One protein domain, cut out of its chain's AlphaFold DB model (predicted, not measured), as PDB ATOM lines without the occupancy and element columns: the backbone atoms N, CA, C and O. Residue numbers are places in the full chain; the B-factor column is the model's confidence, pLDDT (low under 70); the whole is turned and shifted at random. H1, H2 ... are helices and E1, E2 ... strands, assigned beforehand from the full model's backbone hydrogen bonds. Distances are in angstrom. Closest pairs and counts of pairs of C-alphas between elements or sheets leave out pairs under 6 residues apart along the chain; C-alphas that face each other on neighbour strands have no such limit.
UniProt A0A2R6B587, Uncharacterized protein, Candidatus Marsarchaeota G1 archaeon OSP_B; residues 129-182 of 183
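Overview. This is residues 129 to 182 of the 183 residues of an uncharacterized protein of Candidatus Marsarchaeota G1 archaeon OSP_B (UniProt A0A2R6B587). A short two-strand parallel ribbon, E1 and E2, has helix H3 over one face and its other face bare; helix H1, the longest, lies side by side with H3 on the covered side. The short helix H2 lies out at one end, and the link of residues 149 to 155 folds back from it to E1. The printed part has 54 residues, with three named helices and two named strands in the order H1, H2, E1, H3, E2. The class is mixed, helices and strands. The whole is compact, with a radius of gyration of the C-alphas of 11.4 A and spans of 33 by 24 by 18 A.

Along the chain. H1 is residues 129 to 140, 16.6 A from first to last C-alpha, and begins with C-alpha 129 at (450.759, 45.380, 667.162). H2, residues 142 to 148, measures 10.9 A. E1, residues 156 to 159, measures 10.1 A and begins with C-alpha 156 at (460.080, 61.032, 659.540). H3, residues 166 to 173, measures 10.7 A. E2, residues 177 to 181, measures 12.2 A and ends with C-alpha 181 at (448.537, 65.209, 656.655).

Arrangement. E1 and E2 are parallel neighbours, with 33 degrees between their directions. C-alphas 156 and 177 face each other at 4.6 A. N 158 and O 178, 2.8 A apart, and N 178 and O 156, 2.9 A apart, are within hydrogen-bond range. E1, H3 and E2 form a strand-helix-strand unit, two parallel neighbour strands with a helix between them along the chain, and its crossover is right-handed. The closest C-alphas of H3 and E2 are those of Leu 171 and Val 177, 5.4 A apart. H3 and E1 are near each other, with 6 pairs of C-alphas within 10 A. H1 touches H3 with residues 132 to 136 alone; the closest C-alphas are those of Tyr 132 and Gln 167, 6.3 A apart. H1 and H3 run the same way at a shallow tilt of 27 degrees. The closest C-alphas of H1 and E1 are those of Ile 139 and Ala 156, 7.1 A apart. H1 and E2 are only just apart, at 8.2 A. H1 and H2 meet only through their link, and H2 is apart from H3 and from E2. Every O i to N i+4 pair of H1 is within hydrogen-bond range, against 3 of 4 in H3 and 0 of 3 in H2, where 4 of 4 O i to N i+3 pairs are within range.

Size, cuts and confidence. The two C-alphas farthest apart are those of Ser 147 and His 163, at 33.4 A. The printed part, residues 129 to 182, has no cut. The links from H1 to H2 and from H3 to E2 are tight, those from H2 to E1 and from E1 to H3 are short, and no link is long. The mean pLDDT of the printed part is 94.0, and no printed residue is under 70.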
ATOM      1  N   ALA A 129     449.919  44.904 666.069       94.69
ATOM      2  CA  ALA A 129     450.759  45.380 667.162       94.69
ATOM      3  C   ALA A 129     452.251  45.158 666.866       94.69
ATOM      4  O   ALA A 129     453.044  46.094 667.009       94.69
ATOM      5  N   GLN A 130     452.632  43.964 666.398       96.81
ATOM      6  CA  GLN A 130     454.013  43.692 665.988       96.81
ATOM      7  C   GLN A 130     454.405  44.448 664.719       96.81
ATOM      8  O   GLN A 130     455.528  44.943 664.630       96.81
ATOM      9  N   ALA A 131     453.483  44.622 663.769       97.12
ATOM     10  CA  ALA A 131     453.740  45.448 662.593       97.12
ATOM     11  C   ALA A 131     454.065  46.905 662.982       97.12
ATOM     12  O   ALA A 131     455.038  47.470 662.487       97.12
ATOM     13  N   TYR A 132     453.327  47.500 663.927       96.12
ATOM     14  CA  TYR A 132     453.632  48.845 664.427       96.12
ATOM     15  C   TYR A 132     454.938  48.910 665.223       96.12
ATOM     16  O   TYR A 132     455.661  49.900 665.106       96.12
ATOM     17  N   ASN A 133     455.283  47.864 665.982       96.94
ATOM     18  CA  ASN A 133     456.597  47.772 666.626       96.94
ATOM     19  C   ASN A 133     457.729  47.741 665.589       96.94
ATOM     20  O   ASN A 133     458.750  48.397 665.780       96.94
ATOM     21  N   PHE A 134     457.539  47.039 664.470       97.00
ATOM     22  CA  PHE A 134     458.511  47.022 663.380       97.00
ATOM     23  C   PHE A 134     458.652  48.395 662.708       97.00
ATOM     24  O   PHE A 134     459.771  48.853 662.489       97.00
ATOM     25  N   VAL A 135     457.543  49.094 662.438       96.44
ATOM     26  CA  VAL A 135     457.589  50.476 661.919       96.44
ATOM     27  C   VAL A 135     458.363  51.386 662.869       96.44
ATOM     28  O   VAL A 135     459.241  52.130 662.431       96.44
ATOM     29  N   LYS A 136     458.078  51.291 664.172       96.25
ATOM     30  CA  LYS A 136     458.788  52.042 665.208       96.25
ATOM     31  C   LYS A 136     460.293  51.758 665.185       96.25
ATOM     32  O   LYS A 136     461.077  52.697 665.084       96.25
ATOM     33  N   PHE A 137     460.678  50.483 665.160       96.50
ATOM     34  CA  PHE A 137     462.074  50.059 665.059       96.50
ATOM     35  C   PHE A 137     462.776  50.652 663.825       96.50
ATOM     36  O   PHE A 137     463.890  51.165 663.928       96.50
ATOM     37  N   VAL A 138     462.131  50.630 662.651       95.75
ATOM     38  CA  VAL A 138     462.710  51.200 661.421       95.75
ATOM     39  C   VAL A 138     462.967  52.703 661.561       95.75
ATOM     40  O   VAL A 138     464.003  53.181 661.097       95.75
ATOM     41  N   ILE A 139     462.062  53.451 662.199       95.50
ATOM     42  CA  ILE A 139     462.206  54.900 662.400       95.50
ATOM     43  C   ILE A 139     463.360  55.200 663.368       95.50
ATOM     44  O   ILE A 139     464.280  55.944 663.002       95.50
ATOM     45  N   GLU A 140     463.360  54.560 664.541       94.94
ATOM     46  CA  GLU A 140     464.373  54.735 665.596       94.94
ATOM     47  C   GLU A 140     465.784  54.379 665.089       94.94
ATOM     48  O   GLU A 140     466.763  55.081 665.352       94.94
ATOM     49  N   HIS A 141     465.897  53.329 664.269       95.62
ATOM     50  CA  HIS A 141     467.174  52.833 663.752       95.62
ATOM     51  C   HIS A 141     467.471  53.242 662.305       95.62
ATOM     52  O   HIS A 141     468.421  52.741 661.698       95.62
ATOM     53  N   SER A 142     466.732  54.208 661.759       94.94
ATOM     54  CA  SER A 142     466.786  54.614 660.345       94.94
ATOM     55  C   SER A 142     468.183  54.974 659.822       94.94
ATOM     56  O   SER A 142     468.442  54.848 658.627       94.94
ATOM     57  N   SER A 143     469.124  55.352 660.695       94.25
ATOM     58  CA  SER A 143     470.531  55.590 660.325       94.25
ATOM     59  C   SER A 143     471.198  54.411 659.603       94.25
ATOM     60  O   SER A 143     472.042  54.643 658.741       94.25
ATOM     61  N   ILE A 144     470.777  53.166 659.866       94.19
ATOM     62  CA  ILE A 144     471.310  51.978 659.182       94.19
ATOM     63  C   ILE A 144     471.105  52.041 657.662       94.19
ATOM     64  O   ILE A 144     471.932  51.542 656.901       94.19
ATOM     65  N   LEU A 145     470.045  52.716 657.203       94.19
ATOM     66  CA  LEU A 145     469.702  52.841 655.786       94.19
ATOM     67  C   LEU A 145     470.743  53.649 654.994       94.19
ATOM     68  O   LEU A 145     470.875  53.450 653.787       94.19
ATOM     69  N   GLN A 146     471.535  54.498 655.662       94.19
ATOM     70  CA  GLN A 146     472.620  55.255 655.026       94.19
ATOM     71  C   GLN A 146     473.692  54.335 654.435       94.19
ATOM     72  O   GLN A 146     474.198  54.605 653.347       94.19
ATOM     73  N   SER A 147     473.972  53.202 655.090       93.62
ATOM     74  CA  SER A 147     474.907  52.191 654.567       93.62
ATOM     75  C   SER A 147     474.425  51.538 653.264       93.62
ATOM     76  O   SER A 147     475.231  51.033 652.488       93.62
ATOM     77  N   TYR A 148     473.123  51.632 652.977       94.25
ATOM     78  CA  TYR A 148     472.485  51.159 651.749       94.25
ATOM     79  C   TYR A 148     472.189  52.301 650.762       94.25
ATOM     80  O   TYR A 148     471.383  52.135 649.850       94.25
ATOM     81  N   GLY A 149     472.814  53.474 650.933       94.31
ATOM     82  CA  GLY A 149     472.679  54.622 650.030       94.31
ATOM     83  C   GLY A 149     471.324  55.315 650.046       94.31
ATOM     84  O   GLY A 149     470.982  55.994 649.079       94.31
ATOM     85  N   LEU A 150     470.550  55.127 651.113       94.69
ATOM     86  CA  LEU A 150     469.308  55.851 651.354       94.69
ATOM     87  C   LEU A 150     469.564  57.022 652.305       94.69
ATOM     88  O   LEU A 150     470.407  56.937 653.195       94.69
ATOM     89  N   THR A 151     468.789  58.091 652.154       94.06
ATOM     90  CA  THR A 151     468.829  59.251 653.054       94.06
ATOM     91  C   THR A 151     467.574  59.244 653.924       94.06
ATOM     92  O   THR A 151     466.500  59.582 653.424       94.06
ATOM     93  N   PRO A 152     467.662  58.848 655.206       93.00
ATOM     94  CA  PRO A 152     466.521  58.906 656.110       93.00
ATOM     95  C   PRO A 152     465.994  60.329 656.279       93.00
ATOM     96  O   PRO A 152     466.775  61.257 656.493       93.00
ATOM     97  N   LEU A 153     464.672  60.484 656.265       91.75
ATOM     98  CA  LEU A 153     464.032  61.715 656.712       91.75
ATOM     99  C   LEU A 153     464.076  61.767 658.239       91.75
ATOM    100  O   LEU A 153     463.593  60.853 658.907       91.75
ATOM    101  N   LYS A 154     464.678  62.825 658.782       91.81
ATOM    102  CA  LYS A 154     464.726  63.096 660.221       91.81
ATOM    103  C   LYS A 154     464.251  64.535 660.466       91.81
ATOM    104  O   LYS A 154     465.001  65.453 660.136       91.81
ATOM    105  N   PRO A 155     463.039  64.743 661.012       94.12
ATOM    106  CA  PRO A 155     462.058  63.724 661.421       94.12
ATOM    107  C   PRO A 155     461.421  62.971 660.239       94.12
ATOM    108  O   PRO A 155     461.373  63.482 659.118       94.12
ATOM    109  N   ALA A 156     460.914  61.762 660.495       95.25
ATOM    110  CA  ALA A 156     460.080  61.032 659.540       95.25
ATOM    111  C   ALA A 156     458.686  61.677 659.438       95.25
ATOM    112  O   ALA A 156     458.243  62.378 660.347       95.25
ATOM    113  N   ILE A 157     457.975  61.443 658.333       95.31
ATOM    114  CA  ILE A 157     456.676  62.074 658.066       95.31
ATOM    115  C   ILE A 157     455.570  61.020 658.130       95.31
ATOM    116  O   ILE A 157     455.613  60.028 657.406       95.31
ATOM    117  N   LEU A 158     454.573  61.248 658.985       95.12
ATOM    118  CA  LEU A 158     453.393  60.399 659.134       95.12
ATOM    119  C   LEU A 158     452.191  61.009 658.411       95.12
ATOM    120  O   LEU A 158     451.691  62.061 658.816       95.12
ATOM    121  N   PHE A 159     451.695  60.306 657.398       94.19
ATOM    122  CA  PHE A 159     450.383  60.540 656.794       94.19
ATOM    123  C   PHE A 159     449.382  59.542 657.381       94.19
ATOM    124  O   PHE A 159     449.735  58.371 657.529       94.19
ATOM    125  N   ASN A 160     448.189  59.989 657.788       91.00
ATOM    126  CA  ASN A 160     447.188  59.119 658.416       91.00
ATOM    127  C   ASN A 160     445.808  59.790 658.577       91.00
ATOM    128  O   ASN A 160     445.737  60.897 659.110       91.00
ATOM    129  N   ASP A 161     444.737  59.028 658.316       89.75
ATOM    130  CA  ASP A 161     443.324  59.416 658.547       89.75
ATOM    131  C   ASP A 161     442.629  58.651 659.676       89.75
ATOM    132  O   ASP A 161     441.439  58.827 659.934       89.75
ATOM    133  N   THR A 162     443.357  57.765 660.352       88.12
ATOM    134  CA  THR A 162     442.801  56.863 661.367       88.12
ATOM    135  C   THR A 162     443.303  57.191 662.771       88.12
ATOM    136  O   THR A 162     444.037  58.156 662.995       88.12
ATOM    137  N   HIS A 163     442.899  56.410 663.770       90.44
ATOM    138  CA  HIS A 163     443.492  56.528 665.097       90.44
ATOM    139  C   HIS A 163     444.964  56.082 665.063       90.44
ATOM    140  O   HIS A 163     445.265  54.950 664.689       90.44
ATOM    141  N   ILE A 164     445.875  56.948 665.514       92.50
ATOM    142  CA  ILE A 164     447.312  56.652 665.534       92.50
ATOM    143  C   ILE A 164     447.613  55.637 666.651       92.50
ATOM    144  O   ILE A 164     447.357  55.936 667.819       92.50
ATOM    145  N   PRO A 165     448.183  54.461 666.338       92.69
ATOM    146  CA  PRO A 165     448.565  53.467 667.340       92.69
ATOM    147  C   PRO A 165     449.554  54.033 668.359       92.69
ATOM    148  O   PRO A 165     450.426  54.831 668.010       92.69
ATOM    149  N   GLN A 166     449.471  53.574 669.609       92.12
ATOM    150  CA  GLN A 166     450.285  54.090 670.715       92.12
ATOM    151  C   GLN A 166     451.796  54.035 670.425       92.12
ATOM    152  O   GLN A 166     452.529  54.963 670.770       92.12
ATOM    153  N   GLN A 167     452.254  52.985 669.738       92.06
ATOM    154  CA  GLN A 167     453.638  52.814 669.294       92.06
ATOM    155  C   GLN A 167     454.112  54.021 668.477       92.06
ATOM    156  O   GLN A 167     455.172  54.577 668.757       92.06
ATOM    157  N   LEU A 168     453.305  54.466 667.511       93.25
ATOM    158  CA  LEU A 168     453.626  55.593 666.634       93.25
ATOM    159  C   LEU A 168     453.330  56.941 667.302       93.25
ATOM    160  O   LEU A 168     454.047  57.911 667.069       93.25
ATOM    161  N   ALA A 169     452.328  57.001 668.184       93.94
ATOM    162  CA  ALA A 169     452.041  58.193 668.977       93.94
ATOM    163  C   ALA A 169     453.235  58.591 669.863       93.94
ATOM    164  O   ALA A 169     453.522  59.779 670.005       93.94
ATOM    165  N   SER A 170     453.981  57.611 670.392       92.88
ATOM    166  CA  SER A 170     455.202  57.882 671.164       92.88
ATOM    167  C   SER A 170     456.269  58.626 670.348       92.88
ATOM    168  O   SER A 170     456.888  59.558 670.857       92.88
ATOM    169  N   LEU A 171     456.400  58.316 669.056       95.44
ATOM    170  CA  LEU A 171     457.374  58.946 668.155       95.44
ATOM    171  C   LEU A 171     457.016  60.395 667.793       95.44
ATOM    172  O   LEU A 171     457.896  61.205 667.510       95.44
ATOM    173  N   LEU A 172     455.724  60.742 667.828       94.06
ATOM    174  CA  LEU A 172     455.279  62.133 667.696       94.06
ATOM    175  C   LEU A 172     455.691  62.959 668.919       94.06
ATOM    176  O   LEU A 172     456.106  64.104 668.773       94.06
ATOM    177  N   SER A 173     455.593  62.384 670.123       91.69
ATOM    178  CA  SER A 173     455.955  63.096 671.355       91.69
ATOM    179  C   SER A 173     457.459  63.334 671.500       91.69
ATOM    180  O   SER A 173     457.856  64.340 672.079       91.69
ATOM    181  N   THR A 174     458.293  62.449 670.946       93.62
ATOM    182  CA  THR A 174     459.757  62.596 670.949       93.62
ATOM    183  C   THR A 174     460.277  63.470 669.806       93.62
ATOM    184  O   THR A 174     461.456  63.814 669.793       93.62
ATOM    185  N   GLY A 175     459.419  63.842 668.850       93.94
ATOM    186  CA  GLY A 175     459.806  64.610 667.667       93.94
ATOM    187  C   GLY A 175     460.550  63.796 666.605       93.94
ATOM    188  O   GLY A 175     461.067  64.380 665.658       93.94
ATOM    189  N   GLU A 176     460.602  62.465 666.723       94.38
ATOM    190  CA  GLU A 176     461.169  61.592 665.684       94.38
ATOM    191  C   GLU A 176     460.265  61.491 664.450       94.38
ATOM    192  O   GLU A 176     460.735  61.227 663.340       94.38
ATOM    193  N   VAL A 177     458.967  61.740 664.642       96.44
ATOM    194  CA  VAL A 177     457.948  61.786 663.595       96.44
ATOM    195  C   VAL A 177     457.210  63.122 663.654       96.44
ATOM    196  O   VAL A 177     456.889  63.620 664.730       96.44
ATOM    197  N   ILE A 178     456.880  63.677 662.488       96.19
ATOM    198  CA  ILE A 178     455.981  64.827 662.325       96.19
ATOM    199  C   ILE A 178     454.766  64.452 661.474       96.19
ATOM    200  O   ILE A 178     454.806  63.508 660.686       96.19
ATOM    201  N   ARG A 179     453.664  65.197 661.619       94.75
ATOM    202  CA  ARG A 179     452.445  64.983 660.820       94.75
ATOM    203  C   ARG A 179     452.618  65.562 659.414       94.75
ATOM    204  O   ARG A 179     452.925  66.742 659.279       94.75
ATOM    205  N   GLY A 180     452.383  64.736 658.398       91.88
ATOM    206  CA  GLY A 180     452.373  65.113 656.982       91.88
ATOM    207  C   GLY A 180     450.990  65.455 656.431       91.88
ATOM    208  O   GLY A 180     450.899  66.178 655.446       91.88
ATOM    209  N   GLY A 181     449.920  64.974 657.074       91.81
ATOM    210  CA  GLY A 181     448.537  65.209 656.655       91.81
ATOM    211  C   GLY A 181     447.715  63.923 656.560       91.81
ATOM    212  O   GLY A 181     448.083  62.897 657.137       91.81
ATOM    213  N   ALA A 182     446.598  64.024 655.845       89.69
ATOM    214  CA  ALA A 182     445.724  62.919 655.450       89.69
ATOM    215  C   ALA A 182     446.354  62.053 654.339       89.69
ATOM    216  O   ALA A 182     447.293  62.515 653.681       89.69
TER     217      ALA A 182